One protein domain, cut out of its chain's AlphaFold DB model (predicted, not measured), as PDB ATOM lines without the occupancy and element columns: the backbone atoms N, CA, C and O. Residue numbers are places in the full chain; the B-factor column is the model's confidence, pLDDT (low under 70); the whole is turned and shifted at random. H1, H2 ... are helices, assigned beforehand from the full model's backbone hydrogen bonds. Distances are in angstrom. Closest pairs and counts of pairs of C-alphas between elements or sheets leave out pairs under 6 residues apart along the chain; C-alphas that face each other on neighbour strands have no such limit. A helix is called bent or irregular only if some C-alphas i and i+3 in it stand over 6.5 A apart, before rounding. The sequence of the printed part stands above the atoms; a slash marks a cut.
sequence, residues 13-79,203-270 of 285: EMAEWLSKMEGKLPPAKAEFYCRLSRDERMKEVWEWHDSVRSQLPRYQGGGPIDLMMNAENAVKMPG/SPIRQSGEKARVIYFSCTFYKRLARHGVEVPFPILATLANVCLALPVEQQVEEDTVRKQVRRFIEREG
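Overview. This is residues 13 to 79 and 203 to 270 of the 285 residues of an uncharacterized protein of Aquisalimonas asiatica (UniProt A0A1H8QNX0). Seven helices, mostly crossed, make one body with H6 in its core: H2, H3, H5 and H7 pack on H6, and H4 lies near the middle with it. H1 lies at one end of the longest axis and H7 at the other. The printed part has 135 residues, with seven named helices, H1 to H7 in order, and no named strand; its class is all helix. It is compact, with a radius of gyration of the C-alphas of 14.8 A and spans of 43 by 32 by 28 A.

Arrangement. Start at H1, residues 13 to 21, which forms a hairpin with H2, residues 27 to 38. They only just touch, with 3 pairs of C-alphas within 8 A, the closest being Ala 15 and Ser 37 at 7.8 A, and run opposite ways at a shallow tilt of 27 degrees; H2 touches H1 with residues 33 to 37 alone. Look next to H6, residues 234 to 244, the hub, touching five helices. H3, residues 42 to 55, touches it with residues 42 to 48 alone, at a steep tilt of 61 degrees; the closest C-alphas, of Val 45 and Ile 236, are 5.7 A apart. H4, residues 64 to 75, touches H1 only at their ends, where the closest C-alphas, of Met 14 and Ile 65, are 6.0 A apart. H5, residues 210 to 227, touches H4 with residues 213 to 221 alone; the closest C-alphas, of Ala 74 and Phe 217, are 5.3 A apart. H7, residues 255 to 269, touches H6 with residues 255 to 259 alone, about perpendicular at 81 degrees; the closest C-alphas, of Pro 235 and Glu 255, are 4.9 A apart. H1 and H7 are apart. Every O i to N i+4 pair is within hydrogen-bond range in H1, H2, H4, H6 and H7, against 8 of 10 in H3 and 13 of 14 in H5.

Along the chain. Find C-alpha 13 at (92.572, 32.273, 66.199), where H1 begins. H3 measures 20.1 A from first to last C-alpha and is irregular: C-alphas 51 and 54 are 7.5 A apart. H5, the longest helix, starts at C-alpha 210, (118.350, 15.395, 78.306), and measures 27.2 A. H7 measures 21.2 A and ends at C-alpha 269, (114.854, 30.818, 95.075).

Size, cuts and confidence. The two C-alphas farthest apart, of Gly 23 and Gly 270, are 46.5 A apart. Residues 80 to 202 are not printed, and C-alphas 79 and 203 are 14.2 A apart across the cut. Of the links that are printed whole, none is long. Mean pLDDT of the printed part is 77.2; 34 residues are under 70, among them 57 to 62 and 203 to 213.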
ATOM      1  N   GLU A  13      91.504  31.300  66.467       86.56
ATOM      2  CA  GLU A  13      92.572  32.273  66.199       86.56
ATOM      3  C   GLU A  13      93.901  31.592  65.832       86.56
ATOM      4  O   GLU A  13      94.637  32.066  64.967       86.56
ATOM      5  N   MET A  14      94.201  30.453  66.462       85.00
ATOM      6  CA  MET A  14      95.405  29.675  66.183       85.00
ATOM      7  C   MET A  14      95.287  28.914  64.864       85.00
ATOM      8  O   MET A  14      96.244  28.903  64.093       85.00
ATOM      9  N   ALA A  15      94.127  28.316  64.578       87.94
ATOM     10  CA  ALA A  15      93.871  27.659  63.297       87.94
ATOM     11  C   ALA A  15      94.032  28.647  62.128       87.94
ATOM     12  O   ALA A  15      94.780  28.386  61.188       87.94
ATOM     13  N   GLU A  16      93.410  29.827  62.229       86.56
ATOM     14  CA  GLU A  16      93.516  30.887  61.223       86.56
ATOM     15  C   GLU A  16      94.953  31.383  61.043       86.56
ATOM     16  O   GLU A  16      95.405  31.608  59.917       86.56
ATOM     17  N   TRP A  17      95.687  31.557  62.145       84.12
ATOM     18  CA  TRP A  17      97.084  31.974  62.096       84.12
ATOM     19  C   TRP A  17      97.970  30.918  61.426       84.12
ATOM     20  O   TRP A  17      98.771  31.261  60.558       84.12
ATOM     21  N   LEU A  18      97.790  29.635  61.752       81.56
ATOM     22  CA  LEU A  18      98.549  28.542  61.137       81.56
ATOM     23  C   LEU A  18      98.257  28.407  59.641       81.56
ATOM     24  O   LEU A  18      99.205  28.261  58.870       81.56
ATOM     25  N   SER A  19      96.996  28.535  59.210       82.88
ATOM     26  CA  SER A  19      96.648  28.555  57.780       82.88
ATOM     27  C   SER A  19      97.326  29.722  57.050       82.88
ATOM     28  O   SER A  19      97.859  29.548  55.959       82.88
ATOM     29  N   LYS A  20      97.398  30.913  57.664       77.00
ATOM     30  CA  LYS A  20      98.092  32.080  57.078       77.00
ATOM     31  C   LYS A  20      99.611  31.908  56.983       77.00
ATOM     32  O   LYS A  20     100.235  32.565  56.143       77.00
ATOM     33  N   MET A  21     100.192  31.083  57.853       73.88
ATOM     34  CA  MET A  21     101.635  30.840  57.966       73.88
ATOM     35  C   MET A  21     102.117  29.611  57.185       73.88
ATOM     36  O   MET A  21     103.317  29.323  57.161       73.88
ATOM     37  N   GLU A  22     101.213  28.895  56.517       74.25
ATOM     38  CA  GLU A  22     101.559  27.745  55.692       74.25
ATOM     39  C   GLU A  22     102.589  28.109  54.610       74.25
ATOM     40  O   GLU A  22     102.460  29.114  53.912       74.25
ATOM     41  N   GLY A  23     103.650  27.303  54.503       65.38
ATOM     42  CA  GLY A  23     104.747  27.522  53.552       65.38
ATOM     43  C   GLY A  23     105.665  28.708  53.875       65.38
ATOM     44  O   GLY A  23     106.668  28.888  53.193       65.38
ATOM     45  N   LYS A  24     105.365  29.496  54.919       67.19
ATOM     46  CA  LYS A  24     106.140  30.688  55.318       67.19
ATOM     47  C   LYS A  24     107.078  30.439  56.495       67.19
ATOM     48  O   LYS A  24     107.980  31.234  56.745       67.19
ATOM     49  N   LEU A  25     106.858  29.362  57.250       59.34
ATOM     50  CA  LEU A  25     107.653  29.038  58.433       59.34
ATOM     51  C   LEU A  25     108.806  28.078  58.110       59.34
ATOM     52  O   LEU A  25     108.620  27.144  57.327       59.34
ATOM     53  N   PRO A  26     109.965  28.220  58.784       61.94
ATOM     54  CA  PRO A  26     111.019  27.215  58.742       61.94
ATOM     55  C   PRO A  26     110.489  25.828  59.151       61.94
ATOM     56  O   PRO A  26     109.705  25.753  60.104       61.94
ATOM     57  N   PRO A  27     110.955  24.725  58.528       63.06
ATOM     58  CA  PRO A  27     110.429  23.379  58.775       63.06
ATOM     59  C   PRO A  27     110.370  22.980  60.255       63.06
ATOM     60  O   PRO A  27     109.349  22.481  60.715       63.06
ATOM     61  N   ALA A  28     111.415  23.285  61.030       61.50
ATOM     62  CA  ALA A  28     111.460  22.970  62.461       61.50
ATOM     63  C   ALA A  28     110.389  23.717  63.283       61.50
ATOM     64  O   ALA A  28     109.820  23.161  64.222       61.50
ATOM     65  N   LYS A  29     110.080  24.971  62.922       71.06
ATOM     66  CA  LYS A  29     109.013  25.749  63.570       71.06
ATOM     67  C   LYS A  29     107.636  25.256  63.148       71.06
ATOM     68  O   LYS A  29     106.753  25.120  63.989       71.06
ATOM     69  N   ALA A  30     107.472  24.956  61.861       70.31
ATOM     70  CA  ALA A  30     106.242  24.381  61.336       70.31
ATOM     71  C   ALA A  30     105.919  23.047  62.030       70.31
ATOM     72  O   ALA A  30     104.795  22.853  62.479       70.31
ATOM     73  N   GLU A  31     106.907  22.163  62.202       79.56
ATOM     74  CA  GLU A  31     106.737  20.896  62.920       79.56
ATOM     75  C   GLU A  31     106.338  21.117  64.386       79.56
ATOM     76  O   GLU A  31     105.400  20.489  64.877       79.56
ATOM     77  N   PHE A  32     107.007  22.042  65.081       81.75
ATOM     78  CA  PHE A  32     106.689  22.383  66.466       81.75
ATOM     79  C   PHE A  32     105.235  22.859  66.625       81.75
ATOM     80  O   PHE A  32     104.502  22.329  67.460       81.75
ATOM     81  N   TYR A  33     104.781  23.795  65.789       82.94
ATOM     82  CA  TYR A  33     103.412  24.310  65.864       82.94
ATOM     83  C   TYR A  33     102.357  23.309  65.384       82.94
ATOM     84  O   TYR A  33     101.266  23.242  65.955       82.94
ATOM     85  N   CYS A  34     102.675  22.472  64.393       87.06
ATOM     86  CA  CYS A  34     101.833  21.341  64.003       87.06
ATOM     87  C   CYS A  34     101.612  20.377  65.174       87.06
ATOM     88  O   CYS A  34     100.498  19.909  65.383       87.06
ATOM     89  N   ARG A  35     102.648  20.115  65.977       91.88
ATOM     90  CA  ARG A  35     102.539  19.269  67.171       91.88
ATOM     91  C   ARG A  35     101.591  19.881  68.202       91.88
ATOM     92  O   ARG A  35     100.661  19.220  68.640       91.88
ATOM     93  N   LEU A  36     101.770  21.164  68.525       91.31
ATOM     94  CA  LEU A  36     100.921  21.862  69.499       91.31
ATOM     95  C   LEU A  36      99.460  22.001  69.054       91.31
ATOM     96  O   LEU A  36      98.565  22.087  69.893       91.31
ATOM     97  N   SER A  37      99.218  22.022  67.743       90.62
ATOM     98  CA  SER A  37      97.871  22.153  67.182       90.62
ATOM     99  C   SER A  37      97.132  20.832  66.988       90.62
ATOM    100  O   SER A  37      95.911  20.850  66.864       90.62
ATOM    101  N   ARG A  38      97.840  19.700  66.908       91.94
ATOM    102  CA  ARG A  38      97.251  18.413  66.492       91.94
ATOM    103  C   ARG A  38      97.419  17.279  67.490       91.94
ATOM    104  O   ARG A  38      96.677  16.308  67.394       91.94
ATOM    105  N   ASP A  39      98.374  17.369  68.411       94.44
ATOM    106  CA  ASP A  39      98.546  16.354  69.449       94.44
ATOM    107  C   ASP A  39      97.308  16.333  70.355       94.44
ATOM    108  O   ASP A  39      96.955  17.354  70.942       94.44
ATOM    109  N   GLU A  40      96.634  15.185  70.466       94.50
ATOM    110  CA  GLU A  40      95.376  15.069  71.217       94.50
ATOM    111  C   GLU A  40      95.520  15.476  72.684       94.50
ATOM    112  O   GLU A  40      94.583  16.021  73.267       94.50
ATOM    113  N   ARG A  41      96.710  15.294  73.270       94.56
ATOM    114  CA  ARG A  41      96.985  15.682  74.659       94.56
ATOM    115  C   ARG A  41      96.892  17.193  74.861       94.56
ATOM    116  O   ARG A  41      96.612  17.653  75.962       94.56
ATOM    117  N   MET A  42      97.091  17.982  73.803       95.88
ATOM    118  CA  MET A  42      96.961  19.437  73.867       95.88
ATOM    119  C   MET A  42      95.516  19.902  74.035       95.88
ATOM    120  O   MET A  42      95.316  21.046  74.429       95.88
ATOM    121  N   LYS A  43      94.513  19.047  73.797       96.12
ATOM    122  CA  LYS A  43      93.103  19.400  73.996       96.12
ATOM    123  C   LYS A  43      92.848  19.957  75.401       96.12
ATOM    124  O   LYS A  43      92.340  21.064  75.528       96.12
ATOM    125  N   GLU A  44      93.279  19.234  76.434       95.06
ATOM    126  CA  GLU A  44      93.104  19.653  77.833       95.06
ATOM    127  C   GLU A  44      93.891  20.932  78.154       95.06
ATOM    128  O   GLU A  44      93.450  21.769  78.938       95.06
ATOM    129  N   VAL A  45      95.048  21.122  77.511       95.12
ATOM    130  CA  VAL A  45      95.860  22.337  77.653       95.12
ATOM    131  C   VAL A  45      95.129  23.548  77.080       95.12
ATOM    132  O   VAL A  45      95.129  24.610  77.701       95.12
ATOM    133  N   TRP A  46      94.496  23.403  75.915       95.12
ATOM    134  CA  TRP A  46      93.734  24.479  75.286       95.12
ATOM    135  C   TRP A  46      92.449  24.799  76.048       95.12
ATOM    136  O   TRP A  46      92.147  25.975  76.232       95.12
ATOM    137  N   GLU A  47      91.749  23.784  76.556       94.44
ATOM    138  CA  GLU A  47      90.580  23.959  77.429       94.44
ATOM    139  C   GLU A  47      90.955  24.697  78.723       94.44
ATOM    140  O   GLU A  47      90.297  25.666  79.106       94.44
ATOM    141  N   TRP A  48      92.062  24.306  79.367       94.38
ATOM    142  CA  TRP A  48      92.579  25.024  80.531       94.38
ATOM    143  C   TRP A  48      92.969  26.465  80.180       94.38
ATOM    144  O   TRP A  48      92.574  27.391  80.887       94.38
ATOM    145  N   HIS A  49      93.704  26.681  79.088       92.00
ATOM    146  CA  HIS A  49      94.123  28.020  78.683       92.00
ATOM    147  C   HIS A  49      92.925  28.945  78.447       92.00
ATOM    148  O   HIS A  49      92.939  30.087  78.901       92.00
ATOM    149  N   ASP A  50      91.879  28.458  77.777       91.12
ATOM    150  CA  ASP A  50      90.656  29.228  77.545       91.12
ATOM    151  C   ASP A  50      89.975  29.620  78.867       91.12
ATOM    152  O   ASP A  50      89.570  30.770  79.040       91.12
ATOM    153  N   SER A  51      89.972  28.718  79.858       91.19
ATOM    154  CA  SER A  51      89.403  28.981  81.190       91.19
ATOM    155  C   SER A  51      90.116  30.093  81.973       91.19
ATOM    156  O   SER A  51      89.485  30.799  82.761       91.19
ATOM    157  N   VAL A  52      91.420  30.290  81.740       87.44
ATOM    158  CA  VAL A  52      92.230  31.330  82.403       87.44
ATOM    159  C   VAL A  52      92.488  32.542  81.508       87.44
ATOM    160  O   VAL A  52      93.075  33.526  81.955       87.44
ATOM    161  N   ARG A  53      92.026  32.518  80.251       84.69
ATOM    162  CA  ARG A  53      92.317  33.534  79.229       84.69
ATOM    163  C   ARG A  53      91.943  34.948  79.667       84.69
ATOM    164  O   ARG A  53      92.665  35.896  79.374       84.69
ATOM    165  N   SER A  54      90.830  35.099  80.383       82.75
ATOM    166  CA  SER A  54      90.354  36.391  80.896       82.75
ATOM    167  C   SER A  54      91.237  36.984  81.998       82.75
ATOM    168  O   SER A  54      91.188  38.190  82.229       82.75
ATOM    169  N   GLN A  55      92.046  36.153  82.660       79.31
ATOM    170  CA  GLN A  55      92.975  36.547  83.720       79.31
ATOM    171  C   GLN A  55      94.328  36.996  83.149       79.31
ATOM    172  O   GLN A  55      95.111  37.651  83.836       79.31
ATOM    173  N   LEU A  56      94.611  36.670  81.883       76.12
ATOM    174  CA  LEU A  56      95.848  37.051  81.213       76.12
ATOM    175  C   LEU A  56      95.739  38.487  80.655       76.12
ATOM    176  O   LEU A  56      94.727  38.840  80.043       76.12
ATOM    177  N   PRO A  57      96.765  39.346  80.819       65.69
ATOM    178  CA  PRO A  57      96.692  40.725  80.345       65.69
ATOM    179  C   PRO A  57      96.566  40.794  78.817       65.69
ATOM    180  O   PRO A  57      97.388  40.228  78.093       65.69
ATOM    181  N   ARG A  58      95.595  41.575  78.314       54.12
ATOM    182  CA  ARG A  58      95.350  41.764  76.865       54.12
ATOM    183  C   ARG A  58      96.585  42.216  76.075       54.12
ATOM    184  O   ARG A  58      96.722  41.836  74.921       54.12
ATOM    185  N   TYR A  59      97.473  43.001  76.689       46.41
ATOM    186  CA  TYR A  59      98.664  43.570  76.042       46.41
ATOM    187  C   TYR A  59      99.970  42.806  76.337       46.41
ATOM    188  O   TYR A  59     101.024  43.213  75.862       46.41
ATOM    189  N   GLN A  60      99.932  41.715  77.118       52.72
ATOM    190  CA  GLN A  60     101.130  40.922  77.474       52.72
ATOM    191  C   GLN A  60     101.053  39.457  77.036       52.72
ATOM    192  O   GLN A  60     101.772  38.602  77.554       52.72
ATOM    193  N   GLY A  61     100.209  39.174  76.050       55.44
ATOM    194  CA  GLY A  61     100.207  37.887  75.382       55.44
ATOM    195  C   GLY A  61      99.359  36.818  76.074       55.44
ATOM    196  O   GLY A  61      99.861  35.758  76.448       55.44
ATOM    197  N   GLY A  62      98.072  37.115  76.269       66.56
ATOM    198  CA  GLY A  62      97.071  36.161  76.761       66.56
ATOM    199  C   GLY A  62      96.367  35.354  75.665       66.56
ATOM    200  O   GLY A  62      95.404  34.644  75.947       66.56
ATOM    201  N   GLY A  63      96.769  35.511  74.401       81.62
ATOM    202  CA  GLY A  63      96.181  34.789  73.281       81.62
ATOM    203  C   GLY A  63      96.745  33.368  73.133       81.62
ATOM    204  O   GLY A  63      97.861  33.084  73.571       81.62
ATOM    205  N   PRO A  64      96.028  32.464  72.443       83.81
ATOM    206  CA  PRO A  64      96.537  31.129  72.110       83.81
ATOM    207  C   PRO A  64      97.887  31.144  71.370       83.81
ATOM    208  O   PRO A  64      98.746  30.294  71.606       83.81
ATOM    209  N   ILE A  65      98.097  32.144  70.503       82.75
ATOM    210  CA  ILE A  65      99.355  32.352  69.767       82.75
ATOM    211  C   ILE A  65     100.495  32.694  70.735       82.75
ATOM    212  O   ILE A  65     101.608  32.188  70.592       82.75
ATOM    213  N   ASP A  66     100.219  33.501  71.755       79.31
ATOM    214  CA  ASP A  66     101.219  33.910  72.735       79.31
ATOM    215  C   ASP A  66     101.629  32.753  73.640       79.31
ATOM    216  O   ASP A  66     102.817  32.577  73.909       79.31
ATOM    217  N   LEU A  67     100.677  31.909  74.064       83.50
ATOM    218  CA  LEU A  67     100.983  30.675  74.794       83.50
ATOM    219  C   LEU A  67     101.965  29.806  73.998       83.50
ATOM    220  O   LEU A  67     102.972  29.338  74.533       83.50
ATOM    221  N   MET A  68     101.698  29.642  72.703       82.00
ATOM    222  CA  MET A  68     102.525  28.871  71.781       82.00
ATOM    223  C   MET A  68     103.920  29.490  71.599       82.00
ATOM    224  O   MET A  68     104.916  28.772  71.664       82.00
ATOM    225  N   MET A  69     104.022  30.810  71.432       74.75
ATOM    226  CA  MET A  69     105.308  31.517  71.358       74.75
ATOM    227  C   MET A  69     106.089  31.437  72.674       74.75
ATOM    228  O   MET A  69     107.310  31.275  72.679       74.75
ATOM    229  N   ASN A  70     105.399  31.504  73.811       76.38
ATOM    230  CA  ASN A  70     106.005  31.359  75.129       76.38
ATOM    231  C   ASN A  70     106.547  29.946  75.336       76.38
ATOM    232  O   ASN A  70     107.643  29.790  75.876       76.38
ATOM    233  N   ALA A  71     105.824  28.934  74.859       81.38
ATOM    234  CA  ALA A  71     106.288  27.557  74.845       81.38
ATOM    235  C   ALA A  71     107.497  27.385  73.908       81.38
ATOM    236  O   ALA A  71     108.506  26.814  74.317       81.38
ATOM    237  N   GLU A  72     107.448  27.953  72.696       76.00
ATOM    238  CA  GLU A  72     108.569  27.962  71.743       76.00
ATOM    239  C   GLU A  72     109.824  28.599  72.369       76.00
ATOM    240  O   GLU A  72     110.933  28.087  72.240       76.00
ATOM    241  N   ASN A  73     109.670  29.702  73.099       69.00
ATOM    242  CA  ASN A  73     110.784  30.367  73.771       69.00
ATOM    243  C   ASN A  73     111.291  29.588  74.991       69.00
ATOM    244  O   ASN A  73     112.496  29.548  75.228       69.00
ATOM    245  N   ALA A  74     110.414  28.916  75.736       71.94
ATOM    246  CA  ALA A  74     110.813  28.090  76.872       71.94
ATOM    247  C   ALA A  74     111.591  26.826  76.449       71.94
ATOM    248  O   ALA A  74     112.458  26.372  77.198       71.94
ATOM    249  N   VAL A  75     111.342  26.269  75.252       70.19
ATOM    250  CA  VAL A  75     112.118  25.120  74.732       70.19
ATOM    251  C   VAL A  75     113.488  25.504  74.168       70.19
ATOM    252  O   VAL A  75     114.395  24.659  74.119       70.19
ATOM    253  N   LYS A  76     113.657  26.769  73.763       58.62
ATOM    254  CA  LYS A  76     114.926  27.367  73.326       58.62
ATOM    255  C   LYS A  76     115.790  27.689  74.546       58.62
ATOM    256  O   LYS A  76     116.002  28.861  74.841       58.62
ATOM    257  N   MET A  77     116.262  26.661  75.266       52.16
ATOM    258  CA  MET A  77     117.220  26.832  76.373       52.16
ATOM    259  C   MET A  77     118.197  27.967  76.040       52.16
ATOM    260  O   MET A  77     118.777  27.916  74.950       52.16
ATOM    261  N   PRO A  78     118.381  28.974  76.914       47.56
ATOM    262  CA  PRO A  78     119.270  30.079  76.616       47.56
ATOM    263  C   PRO A  78     120.651  29.503  76.306       47.56
ATOM    264  O   PRO A  78     121.312  28.909  77.163       47.56
ATOM    265  N   GLY A  79     121.069  29.632  75.046       41.38
ATOM    266  CA  GLY A  79     122.462  29.438  74.690       41.38
ATOM    267  C   GLY A  79     123.259  30.415  75.543       41.38
ATOM    268  O   GLY A  79     122.903  31.583  75.569       41.38
ATOM    269  N   SER A 203     119.160  30.523  87.607       34.94
ATOM    270  CA  SER A 203     119.761  29.672  88.640       34.94
ATOM    271  C   SER A 203     119.022  28.325  88.772       34.94
ATOM    272  O   SER A 203     117.843  28.210  88.456       34.94
ATOM    273  N   PRO A 204     119.629  27.295  89.381       39.81
ATOM    274  CA  PRO A 204     120.720  26.460  88.918       39.81
ATOM    275  C   PRO A 204     120.160  25.057  88.618       39.81
ATOM    276  O   PRO A 204     120.138  24.160  89.472       39.81
ATOM    277  N   ILE A 205     119.676  24.824  87.404       41.81
ATOM    278  CA  ILE A 205     119.560  23.443  86.925       41.81
ATOM    279  C   ILE A 205     120.978  23.073  86.495       41.81
ATOM    280  O   ILE A 205     121.612  23.839  85.781       41.81
ATOM    281  N   ARG A 206     121.537  21.948  86.954       39.22
ATOM    282  CA  ARG A 206     122.775  21.411  86.363       39.22
ATOM    283  C   ARG A 206     122.465  21.144  84.882       39.22
ATOM    284  O   ARG A 206     121.857  20.126  84.566       39.22
ATOM    285  N   GLN A 207     122.778  22.100  84.005       47.44
ATOM    286  CA  GLN A 207     122.322  22.126  82.610       47.44
ATOM    287  C   GLN A 207     123.212  21.258  81.709       47.44
ATOM    288  O   GLN A 207     123.805  21.722  80.739       47.44
ATOM    289  N   SER A 208     123.318  19.975  82.048       40.06
ATOM    290  CA  SER A 208     123.947  18.957  81.207       40.06
ATOM    291  C   SER A 208     123.135  17.668  81.287       40.06
ATOM    292  O   SER A 208     123.063  17.051  82.351       40.06
ATOM    293  N   GLY A 209     122.524  17.273  80.169       47.53
ATOM    294  CA  GLY A 209     121.723  16.054  80.041       47.53
ATOM    295  C   GLY A 209     120.299  16.321  79.549       47.53
ATOM    296  O   GLY A 209     119.736  17.387  79.787       47.53
ATOM    297  N   GLU A 210     119.702  15.328  78.891       53.81
ATOM    298  CA  GLU A 210     118.350  15.395  78.306       53.81
ATOM    299  C   GLU A 210     117.287  15.841  79.329       53.81
ATOM    300  O   GLU A 210     116.427  16.669  79.032       53.81
ATOM    301  N   LYS A 211     117.433  15.408  80.588       62.59
ATOM    302  CA  LYS A 211     116.530  15.756  81.698       62.59
ATOM    303  C   LYS A 211     116.561  17.238  82.099       62.59
ATOM    304  O   LYS A 211     115.607  17.715  82.706       62.59
ATOM    305  N   ALA A 212     117.622  17.983  81.779       62.91
ATOM    306  CA  ALA A 212     117.736  19.395  82.152       62.91
ATOM    307  C   ALA A 212     116.756  20.291  81.379       62.91
ATOM    308  O   ALA A 212     116.247  21.259  81.942       62.91
ATOM    309  N   ARG A 213     116.450  19.934  80.121       68.00
ATOM    310  CA  ARG A 213     115.502  20.672  79.269       68.00
ATOM    311  C   ARG A 213     114.102  20.679  79.867       68.00
ATOM    312  O   ARG A 213     113.453  21.718  79.881       68.00
ATOM    313  N   VAL A 214     113.680  19.535  80.398       74.19
ATOM    314  CA  VAL A 214     112.353  19.370  80.996       74.19
ATOM    315  C   VAL A 214     112.213  20.206  82.261       74.19
ATOM    316  O   VAL A 214     111.282  20.994  82.372       74.19
ATOM    317  N   ILE A 215     113.193  20.111  83.168       71.69
ATOM    318  CA  ILE A 215     113.200  20.894  84.413       71.69
ATOM    319  C   ILE A 215     113.168  22.394  84.093       71.69
ATOM    320  O   ILE A 215     112.434  23.145  84.731       71.69
ATOM    321  N   TYR A 216     113.950  22.832  83.100       70.94
ATOM    322  CA  TYR A 216     114.011  24.239  82.706       70.94
ATOM    323  C   TYR A 216     112.662  24.719  82.187       70.94
ATOM    324  O   TYR A 216     112.114  25.687  82.709       70.94
ATOM    325  N   PHE A 217     112.100  23.997  81.215       78.25
ATOM    326  CA  PHE A 217     110.802  24.318  80.641       78.25
ATOM    327  C   PHE A 217     109.728  24.437  81.727       78.25
ATOM    328  O   PHE A 217     109.077  25.476  81.835       78.25
ATOM    329  N   SER A 218     109.590  23.414  82.578       82.06
ATOM    330  CA  SER A 218     108.568  23.376  83.622       82.06
ATOM    331  C   SER A 218     108.693  24.540  84.607       82.06
ATOM    332  O   SER A 218     107.707  25.225  84.870       82.06
ATOM    333  N   CYS A 219     109.894  24.819  85.120       77.69
ATOM    334  CA  CYS A 219     110.090  25.898  86.090       77.69
ATOM    335  C   CYS A 219     109.897  27.289  85.471       77.69
ATOM    336  O   CYS A 219     109.259  28.148  86.082       77.69
ATOM    337  N   THR A 220     110.406  27.521  84.259       74.75
ATOM    338  CA  THR A 220     110.264  28.810  83.567       74.75
ATOM    339  C   THR A 220     108.807  29.102  83.236       74.75
ATOM    340  O   THR A 220     108.336  30.215  83.477       74.75
ATOM    341  N   PHE A 221     108.080  28.113  82.717       79.56
ATOM    342  CA  PHE A 221     106.680  28.285  82.344       79.56
ATOM    343  C   PHE A 221     105.790  28.476  83.580       79.56
ATOM    344  O   PHE A 221     104.972  29.395  83.604       79.56
ATOM    345  N   TYR A 222     106.032  27.702  84.647       83.75
ATOM    346  CA  TYR A 222     105.377  27.886  85.945       83.75
ATOM    347  C   TYR A 222     105.598  29.296  86.500       83.75
ATOM    348  O   TYR A 222     104.639  30.007  86.787       83.75
ATOM    349  N   LYS A 223     106.861  29.742  86.602       78.50
ATOM    350  CA  LYS A 223     107.195  31.065  87.153       78.50
ATOM    351  C   LYS A 223     106.556  32.185  86.341       78.50
ATOM    352  O   LYS A 223     106.118  33.180  86.911       78.50
ATOM    353  N   ARG A 224     106.503  32.038  85.015       75.75
ATOM    354  CA  ARG A 224     105.897  33.036  84.133       75.75
ATOM    355  C   ARG A 224     104.404  33.203  84.403       75.75
ATOM    356  O   ARG A 224     103.967  34.331  84.579       75.75
ATOM    357  N   LEU A 225     103.650  32.110  84.482       77.50
ATOM    358  CA  LEU A 225     102.212  32.166  84.769       77.50
ATOM    359  C   LEU A 225     101.925  32.632  86.201       77.50
ATOM    360  O   LEU A 225     101.061  33.482  86.401       77.50
ATOM    361  N   ALA A 226     102.733  32.194  87.170       78.25
ATOM    362  CA  ALA A 226     102.629  32.642  88.556       78.25
ATOM    363  C   ALA A 226     102.814  34.165  88.704       78.25
ATOM    364  O   ALA A 226     102.100  34.793  89.482       78.25
ATOM    365  N   ARG A 227     103.703  34.798  87.918       72.88
ATOM    366  CA  ARG A 227     103.839  36.273  87.887       72.88
ATOM    367  C   ARG A 227     102.572  36.987  87.416       72.88
ATOM    368  O   ARG A 227     102.373  38.145  87.767       72.88
ATOM    369  N   HIS A 228     101.736  36.318  86.630       73.75
ATOM    370  CA  HIS A 228     100.436  36.828  86.198       73.75
ATOM    371  C   HIS A 228      99.306  36.462  87.173       73.75
ATOM    372  O   HIS A 228      98.146  36.710  86.869       73.75
ATOM    373  N   GLY A 229      99.621  35.871  88.334       74.94
ATOM    374  CA  GLY A 229      98.626  35.418  89.308       74.94
ATOM    375  C   GLY A 229      97.825  34.197  88.851       74.94
ATOM    376  O   GLY A 229      96.815  33.879  89.471       74.94
ATOM    377  N   VAL A 230      98.260  33.520  87.784       81.25
ATOM    378  CA  VAL A 230      97.576  32.352  87.224       81.25
ATOM    379  C   VAL A 230      98.217  31.082  87.762       81.25
ATOM    380  O   VAL A 230      99.415  30.845  87.588       81.25
ATOM    381  N   GLU A 231      97.402  30.236  88.381       84.25
ATOM    382  CA  GLU A 231      97.816  28.899  88.781       84.25
ATOM    383  C   GLU A 231      97.778  27.953  87.574       84.25
ATOM    384  O   GLU A 231      96.750  27.794  86.911       84.25
ATOM    385  N   VAL A 232      98.913  27.314  87.280       87.62
ATOM    386  CA  VAL A 232      98.995  26.264  86.262       87.62
ATOM    387  C   VAL A 232      98.914  24.890  86.926       87.62
ATOM    388  O   VAL A 232      99.783  24.558  87.738       87.62
ATOM    389  N   PRO A 233      97.924  24.050  86.573       93.38
ATOM    390  CA  PRO A 233      97.877  22.685  87.064       93.38
ATOM    391  C   PRO A 233      99.121  21.908  86.619       93.38
ATOM    392  O   PRO A 233      99.513  21.931  85.450       93.38
ATOM    393  N   PHE A 234      99.738  21.169  87.541       92.75
ATOM    394  CA  PHE A 234     100.914  20.352  87.231       92.75
ATOM    395  C   PHE A 234     100.694  19.306  86.120       92.75
ATOM    396  O   PHE A 234     101.632  19.117  85.340       92.75
ATOM    397  N   PRO A 235      99.507  18.677  85.964       95.31
ATOM    398  CA  PRO A 235      99.228  17.809  84.817       95.31
ATOM    399  C   PRO A 235      99.328  18.546  83.479       95.31
ATOM    400  O   PRO A 235      99.968  18.059  82.552       95.31
ATOM    401  N   ILE A 236      98.780  19.763  83.403       95.31
ATOM    402  CA  ILE A 236      98.842  20.611  82.205       95.31
ATOM    403  C   ILE A 236     100.293  20.968  81.883       95.31
ATOM    404  O   ILE A 236     100.727  20.861  80.737       95.31
ATOM    405  N   LEU A 237     101.073  21.330  82.903       91.94
ATOM    406  CA  LEU A 237     102.489  21.650  82.743       91.94
ATOM    407  C   LEU A 237     103.321  20.435  82.292       91.94
ATOM    408  O   LEU A 237     104.238  20.591  81.482       91.94
ATOM    409  N   ALA A 238     103.002  19.235  82.786       92.69
ATOM    410  CA  ALA A 238     103.631  17.981  82.373       92.69
ATOM    411  C   ALA A 238     103.303  17.642  80.913       92.69
ATOM    412  O   ALA A 238     104.210  17.404  80.113       92.69
ATOM    413  N   THR A 239     102.023  17.710  80.540       96.25
ATOM    414  CA  THR A 239     101.558  17.513  79.162       96.25
ATOM    415  C   THR A 239     102.223  18.494  78.208       96.25
ATOM    416  O   THR A 239     102.789  18.084  77.193       96.25
ATOM    417  N   LEU A 240     102.244  19.778  78.564       93.75
ATOM    418  CA  LEU A 240     102.877  20.805  77.751       93.75
ATOM    419  C   LEU A 240     104.379  20.531  77.575       93.75
ATOM    420  O   LEU A 240     104.879  20.646  76.461       93.75
ATOM    421  N   ALA A 241     105.095  20.113  78.624       91.31
ATOM    422  CA  ALA A 241     106.509  19.751  78.519       91.31
ATOM    423  C   ALA A 241     106.732  18.535  77.601       91.31
ATOM    424  O   ALA A 241     107.611  18.575  76.738       91.31
ATOM    425  N   ASN A 242     105.916  17.484  77.745       93.94
ATOM    426  CA  ASN A 242     105.991  16.262  76.939       93.94
ATOM    427  C   ASN A 242     105.778  16.536  75.449       93.94
ATOM    428  O   ASN A 242     106.522  16.017  74.612       93.94
ATOM    429  N   VAL A 243     104.785  17.367  75.117       94.50
ATOM    430  CA  VAL A 243     104.484  17.746  73.735       94.50
ATOM    431  C   VAL A 243     105.556  18.702  73.207       94.50
ATOM    432  O   VAL A 243     106.193  18.400  72.202       94.50
ATOM    433  N   CYS A 244     105.832  19.817  73.890       90.00
ATOM    434  CA  CYS A 244     106.767  20.844  73.407       90.00
ATOM    435  C   CYS A 244     108.185  20.310  73.169       90.00
ATOM    436  O   CYS A 244     108.846  20.709  72.211       90.00
ATOM    437  N   LEU A 245     108.669  19.417  74.035       85.88
ATOM    438  CA  LEU A 245     110.013  18.845  73.931       85.88
ATOM    439  C   LEU A 245     110.062  17.560  73.096       85.88
ATOM    440  O   LEU A 245     111.146  16.997  72.953       85.88
ATOM    441  N   ALA A 246     108.926  17.121  72.539       89.38
ATOM    442  CA  ALA A 246     108.807  15.899  71.745       89.38
ATOM    443  C   ALA A 246     109.389  14.664  72.461       89.38
ATOM    444  O   ALA A 246     110.145  13.894  71.868       89.38
ATOM    445  N   LEU A 247     109.074  14.499  73.752       86.00
ATOM    446  CA  LEU A 247     109.692  13.459  74.575       86.00
ATOM    447  C   LEU A 247     109.201  12.058  74.167       86.00
ATOM    448  O   LEU A 247     107.983  11.853  74.054       86.00
ATOM    449  N   PRO A 248     110.112  11.079  73.998       87.56
ATOM    450  CA  PRO A 248     109.725   9.685  73.805       87.56
ATOM    451  C   PRO A 248     109.029   9.150  75.062       87.56
ATOM    452  O   PRO A 248     109.222   9.687  76.153       87.56
ATOM    453  N   VAL A 249     108.210   8.102  74.917       87.38
ATOM    454  CA  VAL A 249     107.308   7.590  75.972       87.38
ATOM    455  C   VAL A 249     108.059   7.309  77.276       87.38
ATOM    456  O   VAL A 249     107.651   7.756  78.341       87.38
ATOM    457  N   GLU A 250     109.214   6.664  77.183       85.25
ATOM    458  CA  GLU A 250     110.113   6.329  78.289       85.25
ATOM    459  C   GLU A 250     110.751   7.539  79.000       85.25
ATOM    460  O   GLU A 250     111.305   7.394  80.090       85.25
ATOM    461  N   GLN A 251     110.692   8.729  78.399       81.94
ATOM    462  CA  GLN A 251     111.212   9.980  78.959       81.94
ATOM    463  C   GLN A 251     110.114  10.992  79.295       81.94
ATOM    464  O   GLN A 251     110.434  12.095  79.749       81.94
ATOM    465  N   GLN A 252     108.841  10.649  79.074       88.44
ATOM    466  CA  GLN A 252     107.737  11.531  79.425       88.44
ATOM    467  C   GLN A 252     107.738  11.801  80.928       88.44
ATOM    468  O   GLN A 252     108.042  10.940  81.755       88.44
ATOM    469  N   VAL A 253     107.430  13.043  81.278       87.19
ATOM    470  CA  VAL A 253     107.278  13.465  82.660       87.19
ATOM    471  C   VAL A 253     105.823  13.427  83.068       87.19
ATOM    472  O   VAL A 253     104.935  13.861  82.340       87.19
ATOM    473  N   GLU A 254     105.607  12.926  84.274       90.88
ATOM    474  CA  GLU A 254     104.311  12.903  84.936       90.88
ATOM    475  C   GLU A 254     104.205  14.048  85.950       90.88
ATOM    476  O   GLU A 254     105.208  14.662  86.341       90.88
ATOM    477  N   GLU A 255     102.983  14.295  86.416       92.19
ATOM    478  CA  GLU A 255     102.650  15.338  87.386       92.19
ATOM    479  C   GLU A 255     103.599  15.351  88.594       92.19
ATOM    480  O   GLU A 255     104.192  16.384  88.915       92.19
ATOM    481  N   ASP A 256     103.806  14.197  89.231       87.88
ATOM    482  CA  ASP A 256     104.657  14.050  90.415       87.88
ATOM    483  C   ASP A 256     106.096  14.501  90.174       87.88
ATOM    484  O   ASP A 256     106.761  15.054  91.057       87.88
ATOM    485  N   THR A 257     106.597  14.253  88.967       82.94
ATOM    486  CA  THR A 257     107.946  14.642  88.572       82.94
ATOM    487  C   THR A 257     108.032  16.157  88.438       82.94
ATOM    488  O   THR A 257     108.941  16.764  89.008       82.94
ATOM    489  N   VAL A 258     107.064  16.777  87.766       80.94
ATOM    490  CA  VAL A 258     106.991  18.236  87.611       80.94
ATOM    491  C   VAL A 258     106.810  18.923  88.967       80.94
ATOM    492  O   VAL A 258     107.544  19.857  89.289       80.94
ATOM    493  N   ARG A 259     105.921  18.411  89.822       84.06
ATOM    494  CA  ARG A 259     105.685  18.918  91.181       84.06
ATOM    495  C   ARG A 259     106.964  18.918  92.016       84.06
ATOM    496  O   ARG A 259     107.297  19.921  92.647       84.06
ATOM    497  N   LYS A 260     107.732  17.820  91.990       80.00
ATOM    498  CA  LYS A 260     109.036  17.725  92.678       80.00
ATOM    499  C   LYS A 260     110.044  18.740  92.135       80.00
ATOM    500  O   LYS A 260     110.822  19.290  92.913       80.00
ATOM    501  N   GLN A 261     110.059  18.973  90.824       78.44
ATOM    502  CA  GLN A 261     110.964  19.932  90.184       78.44
ATOM    503  C   GLN A 261     110.632  21.373  90.580       78.44
ATOM    504  O   GLN A 261     111.518  22.084  91.055       78.44
ATOM    505  N   VAL A 262     109.365  21.774  90.459       77.25
ATOM    506  CA  VAL A 262     108.898  23.126  90.797       77.25
ATOM    507  C   VAL A 262     109.054  23.407  92.287       77.25
ATOM    508  O   VAL A 262     109.567  24.457  92.656       77.25
ATOM    509  N   ARG A 263     108.725  22.447  93.161       78.62
ATOM    510  CA  ARG A 263     108.940  22.594  94.607       78.62
ATOM    511  C   ARG A 263     110.406  22.870  94.944       78.62
ATOM    512  O   ARG A 263     110.704  23.836  95.632       78.62
ATOM    513  N   ARG A 264     111.325  22.057  94.409       68.00
ATOM    514  CA  ARG A 264     112.772  22.258  94.598       68.00
ATOM    515  C   ARG A 264     113.249  23.591  94.034       68.00
ATOM    516  O   ARG A 264     114.227  24.134  94.530       68.00
ATOM    517  N   PHE A 265     112.624  24.070  92.963       72.00
ATOM    518  CA  PHE A 265     112.929  25.365  92.374       72.00
ATOM    519  C   PHE A 265     112.513  26.510  93.307       72.00
ATOM    520  O   PHE A 265     113.358  27.336  93.634       72.00
ATOM    521  N   ILE A 266     111.279  26.499  93.819       69.88
ATOM    522  CA  ILE A 266     110.777  27.496  94.782       69.88
ATOM    523  C   ILE A 266     111.638  27.505  96.055       69.88
ATOM    524  O   ILE A 266     112.127  28.554  96.458       69.88
ATOM    525  N   GLU A 267     111.917  26.329  96.632       63.12
ATOM    526  CA  GLU A 267     112.761  26.183  97.831       63.12
ATOM    527  C   GLU A 267     114.174  26.774  97.648       63.12
ATOM    528  O   GLU A 267     114.786  27.227  98.613       63.12
ATOM    529  N   ARG A 268     114.710  26.773  96.419       60.34
ATOM    530  CA  ARG A 268     116.042  27.320  96.099       60.34
ATOM    531  C   ARG A 268     116.050  28.822  95.868       60.34
ATOM    532  O   ARG A 268     117.076  29.445  96.121       60.34
ATOM    533  N   GLU A 269     114.962  29.382  95.354       58.81
ATOM    534  CA  GLU A 269     114.854  30.818  95.075       58.81
ATOM    535  C   GLU A 269     114.708  31.644  96.363       58.81
ATOM    536  O   GLU A 269     114.832  32.863  96.320       58.81
ATOM    537  N   GLY A 270     114.493  31.003  97.520       50.69
ATOM    538  CA  GLY A 270     114.383  31.690  98.811       50.69
ATOM    539  C   GLY A 270     113.106  32.519  98.965       50.69
ATOM    540  O   GLY A 270     112.923  33.166  99.993       50.69
TER     541      GLY A 270